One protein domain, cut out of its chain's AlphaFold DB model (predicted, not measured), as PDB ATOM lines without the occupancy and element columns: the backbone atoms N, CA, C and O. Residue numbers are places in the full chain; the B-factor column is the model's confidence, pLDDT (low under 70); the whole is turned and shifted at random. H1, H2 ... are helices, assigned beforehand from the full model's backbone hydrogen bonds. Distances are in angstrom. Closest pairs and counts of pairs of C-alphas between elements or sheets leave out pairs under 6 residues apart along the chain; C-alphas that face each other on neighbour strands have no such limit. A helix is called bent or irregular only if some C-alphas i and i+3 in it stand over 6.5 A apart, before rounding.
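This is residues 16 to 106 of the 109 residues of an uncharacterized protein of Synechococcus sp. RS9917 (UniProt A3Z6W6). Look for a long helical hairpin, H2 and H3 running closely side by side, with a third helix, H1, on the side of H2 away from H3. H1 is joined to the hairpin near the beginning of H2 and opens away from it as a narrow V, so H2 lies in the middle of a loose zigzag of three helices. The printed part has 91 residues with three named helices, H1, H2 and H3 in that order along the chain, and no named strand; its class is all helix. It is loose, with a radius of gyration of the C-alphas of 15.9 A, and a rod in outline, spanning 54 by 25 by 15 A.

Begin with H1, residues 16 to 36, and go on to H2, residues 41 to 68. These two touch with a part of each alone, residues 30 to 34 of H1 and 44 to 48 of H2; their closest C-alphas are those of Gln 34 and Leu 44, 7.3 A apart. Their lines stand at a shallow tilt of 27 degrees, opposite ways, and the two form a helical hairpin. Next comes H3, residues 76 to 104, which touches H2 with 32 pairs of C-alphas within 8 A. The closest C-alphas here are those of Ser 43 and Ile 93, 4.0 A apart. H2 and H3 run opposite ways at a shallow tilt of 5 degrees and form a second helical hairpin. H1 and H3 are apart. Along the backbone of H2 and H3, every O i to N i+4 pair is within hydrogen-bond range; in H1, 14 of 17 are.

Find C-alpha 16 at (124.776, 194.057, 106.388), where H1 begins; from there the helix runs 30.9 A to C-alpha 36. Then find C-alpha 41 at (134.000, 188.697, 134.976), where H2 sets out on its 38.8 A to C-alpha 68. H3, the longest helix with 29 residues, covers 41.9 A from C-alpha 76 to C-alpha 104 at (132.484, 174.330, 140.729). None of the three helices is bent.

The two C-alphas farthest apart are those of Gly 69 and Arg 106, at 54.6 A. Residues 16 to 22, which belong to H1, stand free, and so do residues 101 to 106, of which 101 to 104 belong to H3. The link from H1 to H2, with 4 residues, is tight; the link from H2 to H3, with 7 residues, is short. The printed part has no cut. The mean pLDDT of the printed part is 95.8, and no printed residue is under 70.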
ATOM      1  N   ALA A  16     124.333 192.922 105.572       90.19
ATOM      2  CA  ALA A  16     124.776 194.057 106.388       90.19
ATOM      3  C   ALA A  16     123.687 194.631 107.328       90.19
ATOM      4  O   ALA A  16     123.986 194.875 108.504       90.19
ATOM      5  N   PRO A  17     122.412 194.783 106.909       92.69
ATOM      6  CA  PRO A  17     121.348 195.239 107.803       92.69
ATOM      7  C   PRO A  17     121.072 194.268 108.956       92.69
ATOM      8  O   PRO A  17     120.807 194.705 110.078       92.69
ATOM      9  N   LEU A  18     121.161 192.956 108.709       92.81
ATOM     10  CA  LEU A  18     120.974 191.933 109.743       92.81
ATOM     11  C   LEU A  18     122.100 191.995 110.777       92.81
ATOM     12  O   LEU A  18     121.835 191.926 111.979       92.81
ATOM     13  N   PHE A  19     123.341 192.189 110.323       93.38
ATOM     14  CA  PHE A  19     124.480 192.402 111.210       93.38
ATOM     15  C   PHE A  19     124.292 193.649 112.082       93.38
ATOM     16  O   PHE A  19     124.377 193.555 113.308       93.38
ATOM     17  N   ALA A  20     123.964 194.797 111.485       93.81
ATOM     18  CA  ALA A  20     123.738 196.033 112.234       93.81
ATOM     19  C   ALA A  20     122.602 195.882 113.260       93.81
ATOM     20  O   ALA A  20     122.747 196.283 114.417       93.81
ATOM     21  N   LEU A  21     121.498 195.236 112.870       96.38
ATOM     22  CA  LEU A  21     120.373 194.956 113.763       96.38
ATOM     23  C   LEU A  21     120.774 194.037 114.927       96.38
ATOM     24  O   LEU A  21     120.285 194.221 116.041       96.38
ATOM     25  N   SER A  22     121.690 193.089 114.700       96.12
ATOM     26  CA  SER A  22     122.179 192.158 115.727       96.12
ATOM     27  C   SER A  22     122.969 192.833 116.859       96.12
ATOM     28  O   SER A  22     123.058 192.282 117.961       96.12
ATOM     29  N   LEU A  23     123.471 194.057 116.654       96.81
ATOM     30  CA  LEU A  23     124.155 194.811 117.707       96.81
ATOM     31  C   LEU A  23     123.214 195.174 118.858       96.81
ATOM     32  O   LEU A  23     123.636 195.182 120.011       96.81
ATOM     33  N   VAL A  24     121.931 195.418 118.580       97.62
ATOM     34  CA  VAL A  24     120.942 195.757 119.613       97.62
ATOM     35  C   VAL A  24     120.779 194.630 120.647       97.62
ATOM     36  O   VAL A  24     121.006 194.890 121.834       97.62
ATOM     37  N   PRO A  25     120.431 193.380 120.269       97.62
ATOM     38  CA  PRO A  25     120.349 192.291 121.236       97.62
ATOM     39  C   PRO A  25     121.706 191.979 121.882       97.62
ATOM     40  O   PRO A  25     121.737 191.592 123.049       97.62
ATOM     41  N   TYR A  26     122.825 192.200 121.186       97.44
ATOM     42  CA  TYR A  26     124.159 191.994 121.754       97.44
ATOM     43  C   TYR A  26     124.499 192.993 122.875       97.44
ATOM     44  O   TYR A  26     124.977 192.612 123.947       97.44
ATOM     45  N   LEU A  27     124.195 194.276 122.670       97.81
ATOM     46  CA  LEU A  27     124.352 195.316 123.689       97.81
ATOM     47  C   LEU A  27     123.441 195.061 124.893       97.81
ATOM     48  O   LEU A  27     123.878 195.190 126.040       97.81
ATOM     49  N   LEU A  28     122.193 194.651 124.639       97.56
ATOM     50  CA  LEU A  28     121.260 194.260 125.693       97.56
ATOM     51  C   LEU A  28     121.805 193.079 126.508       97.56
ATOM     52  O   LEU A  28     121.734 193.104 127.739       97.56
ATOM     53  N   PHE A  29     122.386 192.082 125.837       96.75
ATOM     54  CA  PHE A  29     123.044 190.946 126.476       96.75
ATOM     55  C   PHE A  29     124.174 191.396 127.411       96.75
ATOM     56  O   PHE A  29     124.155 191.017 128.583       96.75
ATOM     57  N   ILE A  30     125.107 192.238 126.950       96.62
ATOM     58  CA  ILE A  30     126.213 192.733 127.791       96.62
ATOM     59  C   ILE A  30     125.676 193.504 129.001       96.62
ATOM     60  O   ILE A  30     126.075 193.229 130.136       96.62
ATOM     61  N   TRP A  31     124.749 194.440 128.778       96.06
ATOM     62  CA  TRP A  31     124.153 195.245 129.846       96.06
ATOM     63  C   TRP A  31     123.479 194.375 130.913       96.06
ATOM     64  O   TRP A  31     123.678 194.570 132.118       96.06
ATOM     65  N   TRP A  32     122.704 193.384 130.478       96.62
ATOM     66  CA  TRP A  32     121.991 192.486 131.377       96.62
ATOM     67  C   TRP A  32     122.944 191.541 132.120       96.62
ATOM     68  O   TRP A  32     122.840 191.406 133.344       96.62
ATOM     69  N   ALA A  33     123.915 190.951 131.414       95.06
ATOM     70  CA  ALA A  33     124.930 190.069 131.987       95.06
ATOM     71  C   ALA A  33     125.761 190.781 133.066       95.06
ATOM     72  O   ALA A  33     126.028 190.200 134.122       95.06
ATOM     73  N   GLN A  34     126.097 192.056 132.845       94.19
ATOM     74  CA  GLN A  34     126.820 192.883 133.810       94.19
ATOM     75  C   GLN A  34     125.988 193.169 135.067       94.19
ATOM     76  O   GLN A  34     126.500 193.043 136.181       94.19
ATOM     77  N   ARG A  35     124.700 193.512 134.920       93.56
ATOM     78  CA  ARG A  35     123.814 193.800 136.065       93.56
ATOM     79  C   ARG A  35     123.524 192.579 136.926       93.56
ATOM     80  O   ARG A  35     123.366 192.708 138.135       93.56
ATOM     81  N   ARG A  36     123.392 191.410 136.302       92.50
ATOM     82  CA  ARG A  36     122.977 190.176 136.976       92.50
ATOM     83  C   ARG A  36     124.147 189.284 137.403       92.50
ATOM     84  O   ARG A  36     123.898 188.266 138.031       92.50
ATOM     85  N   GLN A  37     125.390 189.661 137.075       86.88
ATOM     86  CA  GLN A  37     126.613 188.895 137.372       86.88
ATOM     87  C   GLN A  37     126.503 187.409 136.978       86.88
ATOM     88  O   GLN A  37     126.971 186.522 137.687       86.88
ATOM     89  N   LEU A  38     125.851 187.136 135.845       82.81
ATOM     90  CA  LEU A  38     125.483 185.773 135.430       82.81
ATOM     91  C   LEU A  38     126.666 184.961 134.924       82.81
ATOM     92  O   LEU A  38     126.653 183.734 134.979       82.81
ATOM     93  N   ILE A  39     127.667 185.660 134.396       93.38
ATOM     94  CA  ILE A  39     128.859 185.069 133.807       93.38
ATOM     95  C   ILE A  39     130.105 185.551 134.552       93.38
ATOM     96  O   ILE A  39     130.098 186.638 135.142       93.38
ATOM     97  N   PRO A  40     131.196 184.767 134.521       95.44
ATOM     98  CA  PRO A  40     132.467 185.170 135.106       95.44
ATOM     99  C   PRO A  40     132.923 186.515 134.543       95.44
ATOM    100  O   PRO A  40     132.778 186.773 133.347       95.44
ATOM    101  N   ARG A  41     133.526 187.362 135.387       95.31
ATOM    102  CA  ARG A  41     134.000 188.697 134.976       95.31
ATOM    103  C   ARG A  41     134.954 188.635 133.782       95.31
ATOM    104  O   ARG A  41     134.878 189.484 132.903       95.31
ATOM    105  N   LEU A  42     135.804 187.608 133.735       96.88
ATOM    106  CA  LEU A  42     136.720 187.385 132.620       96.88
ATOM    107  C   LEU A  42     135.964 187.057 131.323       96.88
ATOM    108  O   LEU A  42     136.299 187.591 130.276       96.88
ATOM    109  N   SER A  43     134.886 186.272 131.390       97.81
ATOM    110  CA  SER A  43     134.056 186.009 130.211       97.81
ATOM    111  C   SER A  43     133.298 187.248 129.744       97.81
ATOM    112  O   SER A  43     133.218 187.489 128.544       97.81
ATOM    113  N   LEU A  44     132.791 188.065 130.675       97.56
ATOM    114  CA  LEU A  44     132.165 189.348 130.343       97.56
ATOM    115  C   LEU A  44     133.144 190.284 129.624       97.56
ATOM    116  O   LEU A  44     132.762 190.906 128.636       97.56
ATOM    117  N   LEU A  45     134.403 190.338 130.078       98.06
ATOM    118  CA  LEU A  45     135.461 191.078 129.390       98.06
ATOM    119  C   LEU A  45     135.653 190.557 127.962       98.06
ATOM    120  O   LEU A  45     135.722 191.354 127.038       98.06
ATOM    121  N   GLY A  46     135.682 189.238 127.765       98.19
ATOM    122  CA  GLY A  46     135.791 188.642 126.434       98.19
ATOM    123  C   GLY A  46     134.664 189.073 125.484       98.19
ATOM    124  O   GLY A  46     134.941 189.479 124.361       98.19
ATOM    125  N   PHE A  47     133.411 189.104 125.950       98.00
ATOM    126  CA  PHE A  47     132.294 189.640 125.156       98.00
ATOM    127  C   PHE A  47     132.433 191.148 124.876       98.00
ATOM    128  O   PHE A  47     132.167 191.614 123.772       98.00
ATOM    129  N   GLN A  48     132.902 191.937 125.842       98.06
ATOM    130  CA  GLN A  48     133.185 193.358 125.607       98.06
ATOM    131  C   GLN A  48     134.311 193.561 124.581       98.06
ATOM    132  O   GLN A  48     134.223 194.470 123.757       98.06
ATOM    133  N   LEU A  49     135.334 192.701 124.586       98.50
ATOM    134  CA  LEU A  49     136.392 192.700 123.576       98.50
ATOM    135  C   LEU A  49     135.847 192.334 122.191       98.50
ATOM    136  O   LEU A  49     136.239 192.971 121.223       98.50
ATOM    137  N   THR A  50     134.890 191.409 122.084       98.06
ATOM    138  CA  THR A  50     134.203 191.128 120.813       98.06
ATOM    139  C   THR A  50     133.414 192.342 120.300       98.06
ATOM    140  O   THR A  50     133.437 192.621 119.101       98.06
ATOM    141  N   LEU A  51     132.759 193.113 121.180       98.12
ATOM    142  CA  LEU A  51     132.120 194.377 120.778       98.12
ATOM    143  C   LEU A  51     133.149 195.397 120.276       98.12
ATOM    144  O   LEU A  51     132.929 196.067 119.269       98.12
ATOM    145  N   LEU A  52     134.274 195.513 120.985       98.31
ATOM    146  CA  LEU A  52     135.373 196.386 120.588       98.31
ATOM    147  C   LEU A  52     135.967 195.948 119.245       98.31
ATOM    148  O   LEU A  52     136.234 196.797 118.399       98.31
ATOM    149  N   PHE A  53     136.117 194.642 119.026       98.12
ATOM    150  CA  PHE A  53     136.536 194.064 117.756       98.12
ATOM    151  C   PHE A  53     135.631 194.533 116.616       98.12
ATOM    152  O   PHE A  53     136.161 194.996 115.614       98.12
ATOM    153  N   VAL A  54     134.302 194.521 116.779       97.38
ATOM    154  CA  VAL A  54     133.375 195.048 115.758       97.38
ATOM    155  C   VAL A  54     133.651 196.522 115.443       97.38
ATOM    156  O   VAL A  54     133.732 196.901 114.278       97.38
ATOM    157  N   ALA A  55     133.826 197.366 116.462       97.31
ATOM    158  CA  ALA A  55     134.111 198.784 116.237       97.31
ATOM    159  C   ALA A  55     135.452 198.993 115.505       97.31
ATOM    160  O   ALA A  55     135.542 199.801 114.578       97.31
ATOM    161  N   VAL A  56     136.484 198.242 115.899       97.69
ATOM    162  CA  VAL A  56     137.817 198.304 115.288       97.69
ATOM    163  C   VAL A  56     137.799 197.784 113.851       97.69
ATOM    164  O   VAL A  56     138.419 198.404 112.993       97.69
ATOM    165  N   THR A  57     137.084 196.698 113.551       96.50
ATOM    166  CA  THR A  57     137.035 196.142 112.190       96.50
ATOM    167  C   THR A  57     136.225 196.992 111.229       96.50
ATOM    168  O   THR A  57     136.611 197.089 110.070       96.50
ATOM    169  N   ILE A  58     135.186 197.692 111.694       96.12
ATOM    170  CA  ILE A  58     134.507 198.717 110.885       96.12
ATOM    171  C   ILE A  58     135.498 199.830 110.511       96.12
ATOM    172  O   ILE A  58     135.602 200.197 109.342       96.12
ATOM    173  N   ALA A  59     136.270 200.343 111.474       97.38
ATOM    174  CA  ALA A  59     137.280 201.366 111.198       97.38
ATOM    175  C   ALA A  59     138.394 200.847 110.270       97.38
ATOM    176  O   ALA A  59     138.798 201.545 109.344       97.38
ATOM    177  N   ALA A  60     138.862 199.616 110.484       97.06
ATOM    178  CA  ALA A  60     139.869 198.983 109.640       97.06
ATOM    179  C   ALA A  60     139.361 198.766 108.207       97.06
ATOM    180  O   ALA A  60     140.110 199.017 107.269       97.06
ATOM    181  N   ALA A  61     138.097 198.373 108.029       96.06
ATOM    182  CA  ALA A  61     137.476 198.232 106.716       96.06
ATOM    183  C   ALA A  61     137.396 199.578 105.981       96.06
ATOM    184  O   ALA A  61     137.755 199.653 104.810       96.06
ATOM    185  N   LEU A  62     137.029 200.660 106.678       97.00
ATOM    186  CA  LEU A  62     137.057 202.010 106.103       97.00
ATOM    187  C   LEU A  62     138.477 202.448 105.712       97.00
ATOM    188  O   LEU A  62     138.661 203.112 104.698       97.00
ATOM    189  N   VAL A  63     139.492 202.085 106.503       96.88
ATOM    190  CA  VAL A  63     140.901 202.365 106.175       96.88
ATOM    191  C   VAL A  63     141.367 201.541 104.972       96.88
ATOM    192  O   VAL A  63     142.072 202.087 104.123       96.88
ATOM    193  N   ALA A  64     140.984 200.265 104.886       97.31
ATOM    194  CA  ALA A  64     141.287 199.393 103.753       97.31
ATOM    195  C   ALA A  64     140.739 199.988 102.445       97.31
ATOM    196  O   ALA A  64     141.504 200.235 101.509       97.31
ATOM    197  N   ASP A  65     139.459 200.358 102.453       97.12
ATOM    198  CA  ASP A  65     138.775 200.975 101.317       97.12
ATOM    199  C   ASP A  65     139.415 202.322 100.927       97.12
ATOM    200  O   ASP A  65     139.854 202.514  99.795       97.12
ATOM    201  N   GLN A  66     139.598 203.242 101.881       97.06
ATOM    202  CA  GLN A  66     140.087 204.595 101.578       97.06
ATOM    203  C   GLN A  66     141.573 204.672 101.204       97.06
ATOM    204  O   GLN A  66     141.984 205.614 100.521       97.06
ATOM    205  N   ARG A  67     142.415 203.766 101.717       95.50
ATOM    206  CA  ARG A  67     143.881 203.846 101.551       95.50
ATOM    207  C   ARG A  67     144.417 202.860 100.528       95.50
ATOM    208  O   ARG A  67     145.424 203.167  99.895       95.50
ATOM    209  N   PHE A  68     143.762 201.713 100.382       93.94
ATOM    210  CA  PHE A  68     144.210 200.632  99.512       93.94
ATOM    211  C   PHE A  68     143.203 200.311  98.401       93.94
ATOM    212  O   PHE A  68     143.572 199.602  97.470       93.94
ATOM    213  N   GLY A  69     141.976 200.856  98.448       96.25
ATOM    214  CA  GLY A  69     140.930 200.558  97.465       96.25
ATOM    215  C   GLY A  69     140.539 199.081  97.464       96.25
ATOM    216  O   GLY A  69     140.217 198.537  96.411       96.25
ATOM    217  N   ALA A  70     140.664 198.431  98.621       95.75
ATOM    218  CA  ALA A  70     140.540 196.992  98.787       95.75
ATOM    219  C   ALA A  70     139.671 196.673 100.007       95.75
ATOM    220  O   ALA A  70     139.540 197.497 100.920       95.75
ATOM    221  N   GLU A  71     139.096 195.474 100.045       95.44
ATOM    222  CA  GLU A  71     138.350 195.040 101.219       95.44
ATOM    223  C   GLU A  71     139.302 194.730 102.381       95.44
ATOM    224  O   GLU A  71     140.496 194.482 102.204       95.44
ATOM    225  N   LEU A  72     138.772 194.711 103.608       94.50
ATOM    226  CA  LEU A  72     139.563 194.377 104.797       94.50
ATOM    227  C   LEU A  72     140.285 193.028 104.651       94.50
ATOM    228  O   LEU A  72     141.402 192.889 105.142       94.50
ATOM    229  N   VAL A  73     139.636 192.058 103.996       96.12
ATOM    230  CA  VAL A  73     140.153 190.701 103.762       96.12
ATOM    231  C   VAL A  73     141.353 190.674 102.812       96.12
ATOM    232  O   VAL A  73     142.196 189.793 102.932       96.12
ATOM    233  N   ASP A  74     141.480 191.672 101.939       96.88
ATOM    234  CA  ASP A  74     142.551 191.750 100.940       96.88
ATOM    235  C   ASP A  74     143.831 192.409 101.485       96.88
ATOM    236  O   ASP A  74     144.862 192.444 100.810       96.88
ATOM    237  N   VAL A  75     143.787 192.964 102.703       96.38
ATOM    238  CA  VAL A  75     144.937 193.614 103.342       96.38
ATOM    239  C   VAL A  75     145.467 192.720 104.461       96.38
ATOM    240  O   VAL A  75     145.048 192.860 105.609       96.38
ATOM    241  N   ASP A  76     146.434 191.850 104.146       96.25
ATOM    242  CA  ASP A  76     146.977 190.804 105.040       96.25
ATOM    243  C   ASP A  76     147.204 191.259 106.492       96.25
ATOM    244  O   ASP A  76     146.804 190.587 107.442       96.25
ATOM    245  N   GLY A  77     147.831 192.424 106.684       95.06
ATOM    246  CA  GLY A  77     148.117 192.953 108.019       95.06
ATOM    247  C   GLY A  77     146.861 193.347 108.805       95.06
ATOM    248  O   GLY A  77     146.799 193.130 110.016       95.06
ATOM    249  N   LEU A  78     145.855 193.910 108.131       96.25
ATOM    250  CA  LEU A  78     144.584 194.277 108.758       96.25
ATOM    251  C   LEU A  78     143.695 193.046 108.960       96.25
ATOM    252  O   LEU A  78     143.105 192.901 110.031       96.25
ATOM    253  N   HIS A  79     143.643 192.149 107.974       97.50
ATOM    254  CA  HIS A  79     142.875 190.913 108.046       97.50
ATOM    255  C   HIS A  79     143.400 189.993 109.153       97.50
ATOM    256  O   HIS A  79     142.666 189.671 110.087       97.50
ATOM    257  N   GLY A  80     144.694 189.665 109.127       97.38
ATOM    258  CA  GLY A  80     145.319 188.826 110.149       97.38
ATOM    259  C   GLY A  80     145.264 189.460 111.543       97.38
ATOM    260  O   GLY A  80     145.068 188.765 112.540       97.38
ATOM    261  N   GLY A  81     145.361 190.792 111.632       97.62
ATOM    262  CA  GLY A  81     145.159 191.523 112.884       97.62
ATOM    263  C   GLY A  81     143.730 191.393 113.429       97.62
ATOM    264  O   GLY A  81     143.543 191.182 114.630       97.62
ATOM    265  N   ALA A  82     142.725 191.473 112.554       97.69
ATOM    266  CA  ALA A  82     141.327 191.265 112.915       97.69
ATOM    267  C   ALA A  82     141.085 189.829 113.412       97.69
ATOM    268  O   ALA A  82     140.513 189.644 114.489       97.69
ATOM    269  N   GLU A  83     141.574 188.822 112.688       98.12
ATOM    270  CA  GLU A  83     141.459 187.418 113.094       98.12
ATOM    271  C   GLU A  83     142.119 187.163 114.453       98.12
ATOM    272  O   GLU A  83     141.480 186.624 115.358       98.12
ATOM    273  N   ALA A  84     143.356 187.633 114.646       98.31
ATOM    274  CA  ALA A  84     144.073 187.483 115.910       98.31
ATOM    275  C   ALA A  84     143.323 188.136 117.085       98.31
ATOM    276  O   ALA A  84     143.260 187.565 118.180       98.31
ATOM    277  N   PHE A  85     142.718 189.308 116.873       98.50
ATOM    278  CA  PHE A  85     141.942 189.980 117.913       98.50
ATOM    279  C   PHE A  85     140.644 189.221 118.239       98.50
ATOM    280  O   PHE A  85     140.294 189.051 119.416       98.50
ATOM    281  N   LEU A  86     139.949 188.690 117.234       98.12
ATOM    282  CA  LEU A  86     138.773 187.851 117.467       98.12
ATOM    283  C   LEU A  86     139.144 186.566 118.225       98.12
ATOM    284  O   LEU A  86     138.465 186.202 119.191       98.12
ATOM    285  N   THR A  87     140.254 185.920 117.858       98.50
ATOM    286  CA  THR A  87     140.798 184.753 118.566       98.50
ATOM    287  C   THR A  87     141.106 185.075 120.023       98.50
ATOM    288  O   THR A  87     140.701 184.322 120.910       98.50
ATOM    289  N   LEU A  88     141.767 186.204 120.295       98.56
ATOM    290  CA  LEU A  88     142.059 186.644 121.658       98.56
ATOM    291  C   LEU A  88     140.773 186.875 122.462       98.56
ATOM    292  O   LEU A  88     140.657 186.392 123.589       98.56
ATOM    293  N   SER A  89     139.794 187.569 121.881       98.44
ATOM    294  CA  SER A  89     138.504 187.848 122.527       98.44
ATOM    295  C   SER A  89     137.799 186.547 122.924       98.44
ATOM    296  O   SER A  89     137.404 186.375 124.080       98.44
ATOM    297  N   ASN A  90     137.742 185.580 122.005       98.38
ATOM    298  CA  ASN A  90     137.160 184.262 122.253       98.38
ATOM    299  C   ASN A  90     137.950 183.457 123.296       98.38
ATOM    300  O   ASN A  90     137.350 182.821 124.167       98.38
ATOM    301  N   ALA A  91     139.283 183.518 123.268       98.69
ATOM    302  CA  ALA A  91     140.125 182.865 124.266       98.69
ATOM    303  C   ALA A  91     139.849 183.405 125.679       98.69
ATOM    304  O   ALA A  91     139.748 182.623 126.625       98.69
ATOM    305  N   VAL A  92     139.647 184.718 125.826       98.62
ATOM    306  CA  VAL A  92     139.275 185.349 127.104       98.62
ATOM    307  C   VAL A  92     137.894 184.875 127.584       98.62
ATOM    308  O   VAL A  92     137.740 184.554 128.769       98.62
ATOM    309  N   ILE A  93     136.908 184.743 126.682       98.31
ATOM    310  CA  ILE A  93     135.583 184.175 127.006       98.31
ATOM    311  C   ILE A  93     135.729 182.774 127.605       98.31
ATOM    312  O   ILE A  93     135.230 182.508 128.710       98.31
ATOM    313  N   VAL A  94     136.436 181.899 126.885       98.44
ATOM    314  CA  VAL A  94     136.643 180.492 127.251       98.44
ATOM    315  C   VAL A  94     137.446 180.367 128.544       98.44
ATOM    316  O   VAL A  94     137.057 179.603 129.425       98.44
ATOM    317  N   ALA A  95     138.512 181.151 128.715       98.25
ATOM    318  CA  ALA A  95     139.313 181.156 129.936       98.25
ATOM    319  C   ALA A  95     138.465 181.485 131.176       98.25
ATOM    320  O   ALA A  95     138.589 180.817 132.206       98.25
ATOM    321  N   GLY A  96     137.554 182.460 131.074       96.94
ATOM    322  CA  GLY A  96     136.638 182.794 132.165       96.94
ATOM    323  C   GLY A  96     135.663 181.665 132.507       96.94
ATOM    324  O   GLY A  96     135.448 181.375 133.686       96.94
ATOM    325  N   LEU A  97     135.127 180.982 131.492       96.75
ATOM    326  CA  LEU A  97     134.228 179.838 131.668       96.75
ATOM    327  C   LEU A  97     134.952 178.645 132.302       96.75
ATOM    328  O   LEU A  97     134.442 178.061 133.257       96.75
ATOM    329  N   ILE A  98     136.162 178.323 131.834       96.81
ATOM    330  CA  ILE A  98     137.005 177.266 132.414       96.81
ATOM    331  C   ILE A  98     137.319 177.571 133.881       96.81
ATOM    332  O   ILE A  98     137.234 176.669 134.717       96.81
ATOM    333  N   GLY A  99     137.648 178.825 134.209       95.44
ATOM    334  CA  GLY A  99     137.862 179.254 135.593       95.44
ATOM    335  C   GLY A  99     136.653 178.937 136.473       95.44
ATOM    336  O   GLY A  99     136.784 178.260 137.488       95.44
ATOM    337  N   ARG A 100     135.451 179.304 136.017       94.00
ATOM    338  CA  ARG A 100     134.209 179.035 136.752       94.00
ATOM    339  C   ARG A 100     133.901 177.552 136.912       94.00
ATOM    340  O   ARG A 100     133.453 177.144 137.980       94.00
ATOM    341  N   LEU A 101     134.121 176.754 135.869       93.75
ATOM    342  CA  LEU A 101     133.931 175.303 135.931       93.75
ATOM    343  C   LEU A 101     134.890 174.656 136.935       93.75
ATOM    344  O   LEU A 101     134.482 173.761 137.674       93.75
ATOM    345  N   ARG A 102     136.138 175.137 137.000       93.19
ATOM    346  CA  ARG A 102     137.136 174.669 137.969       93.19
ATOM    347  C   ARG A 102     136.737 175.000 139.405       93.19
ATOM    348  O   ARG A 102     136.937 174.163 140.278       93.19
ATOM    349  N   ASP A 103     136.141 176.167 139.635       89.75
ATOM    350  CA  ASP A 103     135.631 176.552 140.956       89.75
ATOM    351  C   ASP A 103     134.441 175.682 141.389       89.75
ATOM    352  O   ASP A 103     134.305 175.367 142.565       89.75
ATOM    353  N   LEU A 104     133.594 175.251 140.447       89.38
ATOM    354  CA  LEU A 104     132.484 174.330 140.729       89.38
ATOM    355  C   LEU A 104     132.960 172.894 141.006       89.38
ATOM    356  O   LEU A 104     132.345 172.190 141.800       89.38
ATOM    357  N   HIS A 105     134.043 172.462 140.353       85.19
ATOM    358  CA  HIS A 105     134.651 171.136 140.529       85.19
ATOM    359  C   HIS A 105     135.631 171.042 141.703       85.19
ATOM    360  O   HIS A 105     136.231 169.986 141.897       85.19
ATOM    361  N   ARG A 106     135.803 172.106 142.491       79.12
ATOM    362  CA  ARG A 106     136.505 172.061 143.779       79.12
ATOM    363  C   ARG A 106     135.486 171.950 144.924       79.12
ATOM    364  O   ARG A 106     135.160 172.968 145.530       79.12
TER     365      ARG A 106